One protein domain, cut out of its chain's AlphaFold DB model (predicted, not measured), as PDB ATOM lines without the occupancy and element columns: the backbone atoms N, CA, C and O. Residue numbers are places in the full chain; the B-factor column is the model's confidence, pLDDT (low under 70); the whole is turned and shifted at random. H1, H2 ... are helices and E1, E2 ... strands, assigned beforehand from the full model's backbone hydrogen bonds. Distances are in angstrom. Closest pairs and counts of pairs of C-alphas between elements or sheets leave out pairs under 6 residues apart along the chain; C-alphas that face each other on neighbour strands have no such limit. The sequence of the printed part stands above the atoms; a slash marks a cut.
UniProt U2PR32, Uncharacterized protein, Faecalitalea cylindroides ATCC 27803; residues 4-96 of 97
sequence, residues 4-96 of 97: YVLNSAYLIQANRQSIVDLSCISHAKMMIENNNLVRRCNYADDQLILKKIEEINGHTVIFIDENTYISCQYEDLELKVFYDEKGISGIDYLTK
ATOM      1  N   TYR A   4     112.060  92.751  68.986       51.53
ATOM      2  CA  TYR A   4     112.685  91.550  69.544       51.53
ATOM      3  C   TYR A   4     113.994  91.818  70.299       51.53
ATOM      4  O   TYR A   4     114.253  91.162  71.302       51.53
ATOM      5  N   VAL A   5     114.801  92.784  69.847       59.50
ATOM      6  CA  VAL A   5     116.076  93.147  70.497       59.50
ATOM      7  C   VAL A   5     115.827  93.928  71.790       59.50
ATOM      8  O   VAL A   5     116.573  93.795  72.753       59.50
ATOM      9  N   LEU A   6     114.752  94.716  71.831       60.38
ATOM     10  CA  LEU A   6     114.341  95.426  73.042       60.38
ATOM     11  C   LEU A   6     113.821  94.439  74.092       60.38
ATOM     12  O   LEU A   6     114.255  94.479  75.238       60.38
ATOM     13  N   ASN A   7     112.963  93.496  73.693       51.97
ATOM     14  CA  ASN A   7     112.407  92.500  74.610       51.97
ATOM     15  C   ASN A   7     113.478  91.579  75.216       51.97
ATOM     16  O   ASN A   7     113.395  91.243  76.395       51.97
ATOM     17  N   SER A   8     114.503  91.189  74.449       60.00
ATOM     18  CA  SER A   8     115.606  90.388  74.990       60.00
ATOM     19  C   SER A   8     116.473  91.173  75.979       60.00
ATOM     20  O   SER A   8     116.879  90.614  76.996       60.00
ATOM     21  N   ALA A   9     116.705  92.468  75.741       57.88
ATOM     22  CA  ALA A   9     117.420  93.333  76.680       57.88
ATOM     23  C   ALA A   9     116.663  93.493  78.013       57.88
ATOM     24  O   ALA A   9     117.267  93.336  79.074       57.88
ATOM     25  N   TYR A  10     115.342  93.699  77.964       57.69
ATOM     26  CA  TYR A  10     114.501  93.772  79.166       57.69
ATOM     27  C   TYR A  10     114.503  92.470  79.970       57.69
ATOM     28  O   TYR A  10     114.588  92.507  81.195       57.69
ATOM     29  N   LEU A  11     114.459  91.311  79.305       54.00
ATOM     30  CA  LEU A  11     114.527  90.014  79.985       54.00
ATOM     31  C   LEU A  11     115.871  89.798  80.690       54.00
ATOM     32  O   LEU A  11     115.900  89.286  81.806       54.00
ATOM     33  N   ILE A  12     116.982  90.208  80.070       59.47
ATOM     34  CA  ILE A  12     118.314  90.139  80.688       59.47
ATOM     35  C   ILE A  12     118.383  91.062  81.908       59.47
ATOM     36  O   ILE A  12     118.930  90.671  82.938       59.47
ATOM     37  N   GLN A  13     117.810  92.263  81.813       56.69
ATOM     38  CA  GLN A  13     117.776  93.221  82.913       56.69
ATOM     39  C   GLN A  13     116.913  92.722  84.079       56.69
ATOM     40  O   GLN A  13     117.379  92.730  85.212       56.69
ATOM     41  N   ALA A  14     115.722  92.185  83.802       58.31
ATOM     42  CA  ALA A  14     114.865  91.573  84.817       58.31
ATOM     43  C   ALA A  14     115.542  90.373  85.497       58.31
ATOM     44  O   ALA A  14     115.426  90.192  86.701       58.31
ATOM     45  N   ASN A  15     116.297  89.567  84.747       60.97
ATOM     46  CA  ASN A  15     117.032  88.440  85.317       60.97
ATOM     47  C   ASN A  15     118.187  88.909  86.220       60.97
ATOM     48  O   ASN A  15     118.376  88.377  87.311       60.97
ATOM     49  N   ARG A  16     118.920  89.957  85.815       60.00
ATOM     50  CA  ARG A  16     119.946  90.591  86.661       60.00
ATOM     51  C   ARG A  16     119.351  91.175  87.940       60.00
ATOM     52  O   ARG A  16     119.938  90.972  88.998       60.00
ATOM     53  N   GLN A  17     118.188  91.816  87.836       65.12
ATOM     54  CA  GLN A  17     117.422  92.313  88.976       65.12
ATOM     55  C   GLN A  17     117.098  91.176  89.951       65.12
ATOM     56  O   GLN A  17     117.478  91.238  91.115       65.12
ATOM     57  N   SER A  18     116.540  90.071  89.443       72.81
ATOM     58  CA  SER A  18     116.219  88.892  90.251       72.81
ATOM     59  C   SER A  18     117.436  88.282  90.954       72.81
ATOM     60  O   SER A  18     117.300  87.756  92.058       72.81
ATOM     61  N   ILE A  19     118.626  88.329  90.340       77.94
ATOM     62  CA  ILE A  19     119.867  87.847  90.967       77.94
ATOM     63  C   ILE A  19     120.264  88.756  92.134       77.94
ATOM     64  O   ILE A  19     120.542  88.250  93.220       77.94
ATOM     65  N   VAL A  20     120.271  90.077  91.927       82.69
ATOM     66  CA  VAL A  20     120.612  91.045  92.983       82.69
ATOM     67  C   VAL A  20     119.609  90.954  94.131       82.69
ATOM     68  O   VAL A  20     120.025  90.867  95.283       82.69
ATOM     69  N   ASP A  21     118.313  90.869  93.834       81.38
ATOM     70  CA  ASP A  21     117.252  90.741  94.835       81.38
ATOM     71  C   ASP A  21     117.396  89.463  95.666       81.38
ATOM     72  O   ASP A  21     117.346  89.500  96.898       81.38
ATOM     73  N   LEU A  22     117.650  88.324  95.013       84.00
ATOM     74  CA  LEU A  22     117.845  87.054  95.711       84.00
ATOM     75  C   LEU A  22     119.094  87.083  96.601       84.00
ATOM     76  O   LEU A  22     119.064  86.596  97.736       84.00
ATOM     77  N   SER A  23     120.181  87.689  96.119       87.62
ATOM     78  CA  SER A  23     121.385  87.913  96.917       87.62
ATOM     79  C   SER A  23     121.111  88.840  98.105       87.62
ATOM     80  O   SER A  23     121.553  88.538  99.215       87.62
ATOM     81  N   CYS A  24     120.330  89.907  97.923       87.12
ATOM     82  CA  CYS A  24     119.936  90.809  99.004       87.12
ATOM     83  C   CYS A  24     119.144  90.077 100.092       87.12
ATOM     84  O   CYS A  24     119.467  90.194 101.272       87.12
ATOM     85  N   ILE A  25     118.154  89.265  99.712       87.19
ATOM     86  CA  ILE A  25     117.360  88.465 100.655       87.19
ATOM     87  C   ILE A  25     118.253  87.482 101.424       87.19
ATOM     88  O   ILE A  25     118.101  87.323 102.635       87.19
ATOM     89  N   SER A  26     119.208  86.843 100.744       89.94
ATOM     90  CA  SER A  26     120.160  85.922 101.373       89.94
ATOM     91  C   SER A  26     121.031  86.618 102.427       89.94
ATOM     92  O   SER A  26     121.170  86.133 103.552       89.94
ATOM     93  N   HIS A  27     121.570  87.798 102.105       90.94
ATOM     94  CA  HIS A  27     122.357  88.589 103.050       90.94
ATOM     95  C   HIS A  27     121.518  89.122 104.213       90.94
ATOM     96  O   HIS A  27     121.955  89.028 105.361       90.94
ATOM     97  N   ALA A  28     120.306  89.610 103.942       88.31
ATOM     98  CA  ALA A  28     119.370  90.036 104.975       88.31
ATOM     99  C   ALA A  28     119.052  88.879 105.934       88.31
ATOM    100  O   ALA A  28     119.138  89.042 107.147       88.31
ATOM    101  N   LYS A  29     118.791  87.676 105.412       89.62
ATOM    102  CA  LYS A  29     118.565  86.482 106.235       89.62
ATOM    103  C   LYS A  29     119.736  86.200 107.180       89.62
ATOM    104  O   LYS A  29     119.515  85.971 108.364       89.62
ATOM    105  N   MET A  30     120.968  86.257 106.679       90.44
ATOM    106  CA  MET A  30     122.167  86.042 107.495       90.44
ATOM    107  C   MET A  30     122.299  87.087 108.615       90.44
ATOM    108  O   MET A  30     122.633  86.739 109.746       90.44
ATOM    109  N   MET A  31     122.004  88.358 108.318       91.06
ATOM    110  CA  MET A  31     121.989  89.428 109.322       91.06
ATOM    111  C   MET A  31     120.918  89.187 110.391       91.06
ATOM    112  O   MET A  31     121.217  89.296 111.578       91.06
ATOM    113  N   ILE A  32     119.704  88.794 109.990       88.94
ATOM    114  CA  ILE A  32     118.604  88.467 110.910       88.94
ATOM    115  C   ILE A  32     118.998  87.316 111.833       88.94
ATOM    116  O   ILE A  32     118.817  87.405 113.045       88.94
ATOM    117  N   GLU A  33     119.552  86.237 111.277       88.56
ATOM    118  CA  GLU A  33     119.982  85.069 112.051       88.56
ATOM    119  C   GLU A  33     121.069  85.438 113.066       88.56
ATOM    120  O   GLU A  33     120.950  85.076 114.238       88.56
ATOM    121  N   ASN A  34     122.077  86.212 112.651       89.56
ATOM    122  CA  ASN A  34     123.132  86.684 113.545       89.56
ATOM    123  C   ASN A  34     122.574  87.580 114.659       89.56
ATOM    124  O   ASN A  34     122.815  87.326 115.838       89.56
ATOM    125  N   ASN A  35     121.788  88.596 114.306       88.69
ATOM    126  CA  ASN A  35     121.290  89.574 115.271       88.69
ATOM    127  C   ASN A  35     120.296  88.937 116.250       88.69
ATOM    128  O   ASN A  35     120.341  89.218 117.447       88.69
ATOM    129  N   ASN A  36     119.448  88.014 115.784       86.75
ATOM    130  CA  ASN A  36     118.574  87.237 116.660       86.75
ATOM    131  C   ASN A  36     119.366  86.329 117.605       86.75
ATOM    132  O   ASN A  36     118.985  86.186 118.766       86.75
ATOM    133  N   LEU A  37     120.462  85.725 117.143       87.12
ATOM    134  CA  LEU A  37     121.333  84.905 117.983       87.12
ATOM    135  C   LEU A  37     122.028  85.752 119.056       87.12
ATOM    136  O   LEU A  37     121.970  85.393 120.229       87.12
ATOM    137  N   VAL A  38     122.602  86.900 118.682       87.38
ATOM    138  CA  VAL A  38     123.221  87.859 119.615       87.38
ATOM    139  C   VAL A  38     122.229  88.294 120.692       87.38
ATOM    140  O   VAL A  38     122.523  88.161 121.880       87.38
ATOM    141  N   ARG A  39     121.013  88.695 120.286       85.12
ATOM    142  CA  ARG A  39     119.931  89.104 121.199       85.12
ATOM    143  C   ARG A  39     119.470  87.969 122.120       85.12
ATOM    144  O   ARG A  39     119.279  88.193 123.308       85.12
ATOM    145  N   ARG A  40     119.288  86.747 121.606       85.44
ATOM    146  CA  ARG A  40     118.816  85.595 122.408       85.44
ATOM    147  C   ARG A  40     119.860  85.082 123.388       85.44
ATOM    148  O   ARG A  40     119.505  84.611 124.465       85.44
ATOM    149  N   CYS A  41     121.129  85.123 123.004       86.25
ATOM    150  CA  CYS A  41     122.226  84.613 123.816       86.25
ATOM    151  C   CYS A  41     122.829  85.674 124.751       86.25
ATOM    152  O   CYS A  41     123.790  85.355 125.447       86.25
ATOM    153  N   ASN A  42     122.274  86.896 124.793       83.12
ATOM    154  CA  ASN A  42     122.824  88.037 125.536       83.12
ATOM    155  C   ASN A  42     124.323  88.250 125.256       83.12
ATOM    156  O   ASN A  42     125.107  88.524 126.170       83.12
ATOM    157  N   TYR A  43     124.735  88.088 123.994       85.00
ATOM    158  CA  TYR A  43     126.068  88.516 123.580       85.00
ATOM    159  C   TYR A  43     126.137  90.044 123.554       85.00
ATOM    160  O   TYR A  43     125.114  90.725 123.578       85.00
ATOM    161  N   ALA A  44     127.353  90.582 123.555       82.69
ATOM    162  CA  ALA A  44     127.547  92.022 123.529       82.69
ATOM    163  C   ALA A  44     126.997  92.628 122.222       82.69
ATOM    164  O   ALA A  44     127.105  92.039 121.143       82.69
ATOM    165  N   ASP A  45     126.396  93.815 122.339       79.75
ATOM    166  CA  ASP A  45     125.728  94.515 121.234       79.75
ATOM    167  C   ASP A  45     126.687  94.898 120.091       79.75
ATOM    168  O   ASP A  45     126.249  95.196 118.983       79.75
ATOM    169  N   ASP A  46     128.000  94.856 120.329       83.75
ATOM    170  CA  ASP A  46     129.040  95.059 119.317       83.75
ATOM    171  C   ASP A  46     129.089  93.942 118.261       83.75
ATOM    172  O   ASP A  46     129.658  94.133 117.186       83.75
ATOM    173  N   GLN A  47     128.455  92.797 118.529       83.44
ATOM    174  CA  GLN A  47     128.306  91.692 117.579       83.44
ATOM    175  C   GLN A  47     127.083  91.843 116.661       83.44
ATOM    176  O   GLN A  47     126.901  91.036 115.742       83.44
ATOM    177  N   LEU A  48     126.235  92.855 116.888       87.06
ATOM    178  CA  LEU A  48     125.100  93.148 116.016       87.06
ATOM    179  C   LEU A  48     125.586  93.717 114.685       87.06
ATOM    180  O   LEU A  48     126.283  94.730 114.613       87.06
ATOM    181  N   ILE A  49     125.134  93.105 113.596       88.69
ATOM    182  CA  ILE A  49     125.368  93.610 112.250       88.69
ATOM    183  C   ILE A  49     124.226  94.571 111.932       88.69
ATOM    184  O   ILE A  49     123.207  94.179 111.368       88.69
ATOM    185  N   LEU A  50     124.382  95.831 112.339       89.88
ATOM    186  CA  LEU A  50     123.383  96.882 112.097       89.88
ATOM    187  C   LEU A  50     123.509  97.503 110.705       89.88
ATOM    188  O   LEU A  50     122.535  97.988 110.137       89.88
ATOM    189  N   LYS A  51     124.719  97.491 110.147       92.69
ATOM    190  CA  LYS A  51     124.992  97.995 108.807       92.69
ATOM    191  C   LYS A  51     126.024  97.122 108.120       92.69
ATOM    192  O   LYS A  51     127.056  96.800 108.702       92.69
ATOM    193  N   LYS A  52     125.765  96.793 106.860       91.94
ATOM    194  CA  LYS A  52     126.681  96.048 106.000       91.94
ATOM    195  C   LYS A  52     126.696  96.682 104.614       91.94
ATOM    196  O   LYS A  52     125.669  97.149 104.141       91.94
ATOM    197  N   ILE A  53     127.855  96.722 103.971       93.00
ATOM    198  CA  ILE A  53     127.989  97.160 102.580       93.00
ATOM    199  C   ILE A  53     128.633  96.009 101.819       93.00
ATOM    200  O   ILE A  53     129.636  95.469 102.278       93.00
ATOM    201  N   GLU A  54     128.038  95.617 100.698       90.69
ATOM    202  CA  GLU A  54     128.514  94.532  99.836       90.69
ATOM    203  C   GLU A  54     128.437  94.950  98.373       90.69
ATOM    204  O   GLU A  54     127.604  95.771  97.990       90.69
ATOM    205  N   GLU A  55     129.290  94.355  97.548       89.62
ATOM    206  CA  GLU A  55     129.232  94.512  96.099       89.62
ATOM    207  C   GLU A  55     128.623  93.251  95.480       89.62
ATOM    208  O   GLU A  55     129.197  92.163  95.542       89.62
ATOM    209  N   ILE A  56     127.431  93.384  94.900       86.75
ATOM    210  CA  ILE A  56     126.653  92.268  94.362       86.75
ATOM    211  C   ILE A  56     126.431  92.518  92.879       86.75
ATOM    212  O   ILE A  56     125.749  93.462  92.491       86.75
ATOM    213  N   ASN A  57     127.000  91.654  92.037       82.69
ATOM    214  CA  ASN A  57     126.844  91.722  90.580       82.69
ATOM    215  C   ASN A  57     127.231  93.097  89.978       82.69
ATOM    216  O   ASN A  57     126.633  93.537  89.001       82.69
ATOM    217  N   GLY A  58     128.219  93.775  90.580       82.50
ATOM    218  CA  GLY A  58     128.683  95.113  90.184       82.50
ATOM    219  C   GLY A  58     127.892  96.283  90.783       82.50
ATOM    220  O   GLY A  58     128.197  97.431  90.475       82.50
ATOM    221  N   HIS A  59     126.902  96.016  91.640       83.50
ATOM    222  CA  HIS A  59     126.134  97.036  92.352       83.50
ATOM    223  C   HIS A  59     126.571  97.113  93.813       83.50
ATOM    224  O   HIS A  59     126.679  96.093  94.496       83.50
ATOM    225  N   THR A  60     126.788  98.324  94.321       89.19
ATOM    226  CA  THR A  60     126.998  98.535  95.755       89.19
ATOM    227  C   THR A  60     125.653  98.487  96.469       89.19
ATOM    228  O   THR A  60     124.800  99.347  96.251       89.19
ATOM    229  N   VAL A  61     125.483  97.493  97.337       90.44
ATOM    230  CA  VAL A  61     124.281  97.307  98.148       90.44
ATOM    231  C   VAL A  61     124.588  97.652  99.597       90.44
ATOM    232  O   VAL A  61     125.540  97.142 100.193       90.44
ATOM    233  N   ILE A  62     123.765  98.518 100.178       93.44
ATOM    234  CA  ILE A  62     123.845  98.920 101.580       93.44
ATOM    235  C   ILE A  62     122.699  98.252 102.329       93.44
ATOM    236  O   ILE A  62     121.535  98.505 102.039       93.44
ATOM    237  N   PHE A  63     123.038  97.432 103.312       93.62
ATOM    238  CA  PHE A  63     122.102  96.789 104.221       93.62
ATOM    239  C   PHE A  63     122.075  97.552 105.539       93.62
ATOM    240  O   PHE A  63     123.133  97.818 106.117       93.62
ATOM    241  N   ILE A  64     120.883  97.878 106.021       93.62
ATOM    242  CA  ILE A  64     120.665  98.558 107.299       93.62
ATOM    243  C   ILE A  64     119.578  97.799 108.053       93.62
ATOM    244  O   ILE A  64     118.487  97.610 107.519       93.62
ATOM    245  N   ASP A  65     119.880  97.342 109.266       91.25
ATOM    246  CA  ASP A  65     118.898  96.720 110.153       91.25
ATOM    247  C   ASP A  65     118.171  97.798 110.968       91.25
ATOM    248  O   ASP A  65     118.758  98.444 111.833       91.25
ATOM    249  N   GLU A  66     116.879  97.970 110.689       88.62
ATOM    250  CA  GLU A  66     115.966  98.898 111.368       88.62
ATOM    251  C   GLU A  66     115.124  98.165 112.438       88.62
ATOM    252  O   GLU A  66     113.994  98.549 112.754       88.62
ATOM    253  N   ASN A  67     115.649  97.054 112.974       82.56
ATOM    254  CA  ASN A  67     115.067  96.135 113.965       82.56
ATOM    255  C   ASN A  67     113.820  95.350 113.530       82.56
ATOM    256  O   ASN A  67     113.615  94.234 113.997       82.56
ATOM    257  N   THR A  68     112.961  95.935 112.699       84.69
ATOM    258  CA  THR A  68     111.708  95.320 112.211       84.69
ATOM    259  C   THR A  68     111.795  94.912 110.744       84.69
ATOM    260  O   THR A  68     111.021  94.081 110.263       84.69
ATOM    261  N   TYR A  69     112.755  95.488 110.028       89.19
ATOM    262  CA  TYR A  69     113.086  95.140 108.662       89.19
ATOM    263  C   TYR A  69     114.552  95.453 108.380       89.19
ATOM    264  O   TYR A  69     115.163  96.286 109.050       89.19
ATOM    265  N   ILE A  70     115.099  94.803 107.359       90.62
ATOM    266  CA  ILE A  70     116.380  95.174 106.766       90.62
ATOM    267  C   ILE A  70     116.106  95.960 105.490       90.62
ATOM    268  O   ILE A  70     115.409  95.476 104.597       90.62
ATOM    269  N   SER A  71     116.642  97.174 105.418       92.06
ATOM    270  CA  SER A  71     116.664  97.999 104.211       92.06
ATOM    271  C   SER A  71     117.886  97.617 103.384       92.06
ATOM    272  O   SER A  71     119.017  97.811 103.829       92.06
ATOM    273  N   CYS A  72     117.663  97.063 102.195       90.81
ATOM    274  CA  CYS A  72     118.690  96.799 101.196       90.81
ATOM    275  C   CYS A  72     118.580  97.883 100.121       90.81
ATOM    276  O   CYS A  72     117.663  97.870  99.302       90.81
ATOM    277  N   GLN A  73     119.498  98.841 100.138       90.44
ATOM    278  CA  GLN A  73     119.513  99.967  99.210       90.44
ATOM    279  C   GLN A  73     120.566  99.739  98.140       90.44
ATOM    280  O   GLN A  73     121.739  99.545  98.464       90.44
ATOM    281  N   TYR A  74     120.162  99.803  96.880       87.50
ATOM    282  CA  TYR A  74     121.073  99.749  95.747       87.50
ATOM    283  C   TYR A  74     120.513 100.601  94.612       87.50
ATOM    284  O   TYR A  74     119.323 100.542  94.311       87.50
ATOM    285  N   GLU A  75     121.370 101.421  94.003       81.88
ATOM    286  CA  GLU A  75     120.962 102.388  92.972       81.88
ATOM    287  C   GLU A  75     119.748 103.235  93.423       81.88
ATOM    288  O   GLU A  75     119.785 103.845  94.497       81.88
ATOM    289  N   ASP A  76     118.674 103.239  92.629       81.75
ATOM    290  CA  ASP A  76     117.418 103.958  92.881       81.75
ATOM    291  C   ASP A  76     116.341 103.067  93.530       81.75
ATOM    292  O   ASP A  76     115.160 103.421  93.578       81.75
ATOM    293  N   LEU A  77     116.726 101.891  94.029       83.75
ATOM    294  CA  LEU A  77     115.822 100.903  94.606       83.75
ATOM    295  C   LEU A  77     116.121 100.665  96.086       83.75
ATOM    296  O   LEU A  77     117.264 100.667  96.555       83.75
ATOM    297  N   GLU A  78     115.052 100.448  96.837       87.06
ATOM    298  CA  GLU A  78     115.090 100.007  98.218       87.06
ATOM    299  C   GLU A  78     114.222  98.757  98.359       87.06
ATOM    300  O   GLU A  78     113.005  98.788  98.173       87.06
ATOM    301  N   LEU A  79     114.865  97.653  98.721       88.62
ATOM    302  CA  LEU A  79     114.212  96.407  99.077       88.62
ATOM    303  C   LEU A  79     114.115  96.317 100.599       88.62
ATOM    304  O   LEU A  79     115.135  96.260 101.287       88.62
ATOM    305  N   LYS A  80     112.898  96.275 101.136       90.69
ATOM    306  CA  LYS A  80     112.650  96.096 102.569       90.69
ATOM    307  C   LYS A  80     112.309  94.647 102.852       90.69
ATOM    308  O   LYS A  80     111.302  94.136 102.369       90.69
ATOM    309  N   VAL A  81     113.138  93.993 103.653       89.50
ATOM    310  CA  VAL A  81     112.925  92.616 104.102       89.50
ATOM    311  C   VAL A  81     112.424  92.657 105.538       89.50
ATOM    312  O   VAL A  81     113.202  92.877 106.464       89.50
ATOM    313  N   PHE A  82     111.120  92.467 105.724       88.44
ATOM    314  CA  PHE A  82     110.493  92.416 107.041       88.44
ATOM    315  C   PHE A  82     110.742  91.063 107.688       88.44
ATOM    316  O   PHE A  82     110.672  90.020 107.029       88.44
ATOM    317  N   TYR A  83     111.021  91.077 108.986       87.31
ATOM    318  CA  TYR A  83     111.328  89.862 109.719       87.31
ATOM    319  C   TYR A  83     110.771  89.891 111.136       87.31
ATOM    320  O   TYR A  83     110.493  90.944 111.704       87.31
ATOM    321  N   ASP A  84     110.584  88.702 111.690       85.19
ATOM    322  CA  ASP A  84     110.211  88.474 113.077       85.19
ATOM    323  C   ASP A  84     111.152  87.436 113.715       85.19
ATOM    324  O   ASP A  84     112.179  87.041 113.155       85.19
ATOM    325  N   GLU A  85     110.810  86.970 114.915       75.88
ATOM    326  CA  GLU A  85     111.592  85.954 115.625       75.88
ATOM    327  C   GLU A  85     111.598  84.567 114.952       75.88
ATOM    328  O   GLU A  85     112.392  83.698 115.335       75.88
ATOM    329  N   LYS A  86     110.696  84.328 113.994       76.75
ATOM    330  CA  LYS A  86     110.534  83.065 113.263       76.75
ATOM    331  C   LYS A  86     111.186  83.105 111.881       76.75
ATOM    332  O   LYS A  86     111.479  82.041 111.339       76.75
ATOM    333  N   GLY A  87     111.440  84.289 111.327       75.94
ATOM    334  CA  GLY A  87     112.172  84.468 110.078       75.94
ATOM    335  C   GLY A  87     111.661  85.650 109.262       75.94
ATOM    336  O   GLY A  87     111.176  86.636 109.802       75.94
ATOM    337  N   ILE A  88     111.793  85.556 107.939       83.38
ATOM    338  CA  ILE A  88     111.316  86.595 107.019       83.38
ATOM    339  C   ILE A  88     109.789  86.519 106.937       83.38
ATOM    340  O   ILE A  88     109.236  85.471 106.602       83.38
ATOM    341  N   SER A  89     109.122  87.632 107.230       83.88
ATOM    342  CA  SER A  89     107.662  87.755 107.248       83.88
ATOM    343  C   SER A  89     107.108  88.402 105.979       83.88
ATOM    344  O   SER A  89     105.963  88.143 105.609       83.88
ATOM    345  N   GLY A  90     107.915  89.199 105.273       84.25
ATOM    346  CA  GLY A  90     107.491  89.864 104.047       84.25
ATOM    347  C   GLY A  90     108.616  90.610 103.343       84.25
ATOM    348  O   GLY A  90     109.705  90.791 103.886       84.25
ATOM    349  N   ILE A  91     108.340  91.027 102.112       86.88
ATOM    350  CA  ILE A  91     109.268  91.771 101.263       86.88
ATOM    351  C   ILE A  91     108.483  92.887 100.575       86.88
ATOM    352  O   ILE A  91     107.392  92.631 100.067       86.88
ATOM    353  N   ASP A  92     109.036  94.096 100.554       85.44
ATOM    354  CA  ASP A  92     108.464  95.249  99.858       85.44
ATOM    355  C   ASP A  92     109.524  95.960  99.007       85.44
ATOM    356  O   ASP A  92     110.699  96.009  99.380       85.44
ATOM    357  N   TYR A  93     109.102  96.502  97.866       82.25
ATOM    358  CA  TYR A  93     109.964  97.165  96.890       82.25
ATOM    359  C   TYR A  93     109.555  98.626  96.754       82.25
ATOM    360  O   TYR A  93     108.443  98.939  96.328       82.25
ATOM    361  N   LEU A  94     110.481  99.525  97.062       79.44
ATOM    362  CA  LEU A  94     110.300 100.962  96.929       79.44
ATOM    363  C   LEU A  94     111.279 101.499  95.888       79.44
ATOM    364  O   LEU A  94     112.487 101.295  95.977       79.44
ATOM    365  N   THR A  95     110.752 102.209  94.898       73.75
ATOM    366  CA  THR A  95     111.566 103.011  93.983       73.75
ATOM    367  C   THR A  95     111.760 104.382  94.617       73.75
ATOM    368  O   THR A  95     110.777 105.018  95.005       73.75
ATOM    369  N   LYS A  96     113.007 104.841  94.757       60.41
ATOM    370  CA  LYS A  96     113.288 106.218  95.175       60.41
ATOM    371  C   LYS A  96     112.831 107.138  94.034       60.41
ATOM    372  O   LYS A  96     113.388 107.080  92.943       60.41
TER     373      LYS A  96
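Overview. This is residues 4 to 96 of the 97 residues of an uncharacterized protein of Faecalitalea cylindroides ATCC 27803 (UniProt U2PR32). One long helix, H1, has a five-stranded sheet curled round its residues 19 to 35, while its first residues, 4 to 15, stick out free as an arm. The sheet is a single up-and-back ribbon of strands, E1 to E5, over one side of the helix, and its other face is bare. The printed part has 93 residues, with one named helix followed by five named strands; the sheet's order is E1 - E2 - E3 - E4 - E5, all antiparallel, and the class is mixed, helices and strands. The whole is only just loose, close to compact, with a radius of gyration of the C-alphas of 15.1 A, and it spans 57 by 23 by 20 A, the free arm of H1 adding to the length.

Arrangement. Start with H1, residues 4 to 40, where every O i to N i+4 pair is within hydrogen-bond range. Next look at E1, residues 51 to 56, an edge strand that forms a hairpin with E2, residues 59 to 65; N 54 and O 61 are 3.0 A apart. E2 forms a hairpin with E3, residues 69 to 74, where N 64 and O 71 are 2.9 A apart. E3 forms a hairpin with E4, residues 77 to 83, and there N 72 and O 79 are 2.8 A apart. E4 forms the last hairpin with E5, residues 88 to 95, the other edge strand, with N 80 and O 92 at 2.8 A. These five strands are a meander, each the antiparallel neighbour of the one before. H1 is on one face of this twisted sheet, an arrangement of two layers, and the sheet curls round it. Look for the closest C-alphas of H1 and E3 at Ala 28 and Ile 70, 6.2 A apart, and of H1 and E1 at Val 20 and Ile 56, 6.3 A. E1 and E5 are apart.

Along the chain. Find C-alpha 4 at (112.685, 91.550, 69.544); from there H1 runs 53.6 A to C-alpha 40 at (118.816, 85.595, 122.408). E1 then covers 15.6 A, E2 19.2 A, E3 15.9 A and E4 19.2 A. E5 runs 21.0 A and ends at C-alpha 95, at (111.566, 103.011, 93.983).

Size, cuts and confidence. The outline is a rod, and its two farthest C-alphas, those of Tyr 4 and Asn 42, are 57.0 A apart. Without residues 4 to 15 the body spans 38 by 23 by 20 A. The printed part has no cut; the link from H1 to E1 is short, and the four links between strands are tight. The mean pLDDT of the printed part is 81.8, and you will find it under 70 at residues 4 to 17 and residue 96.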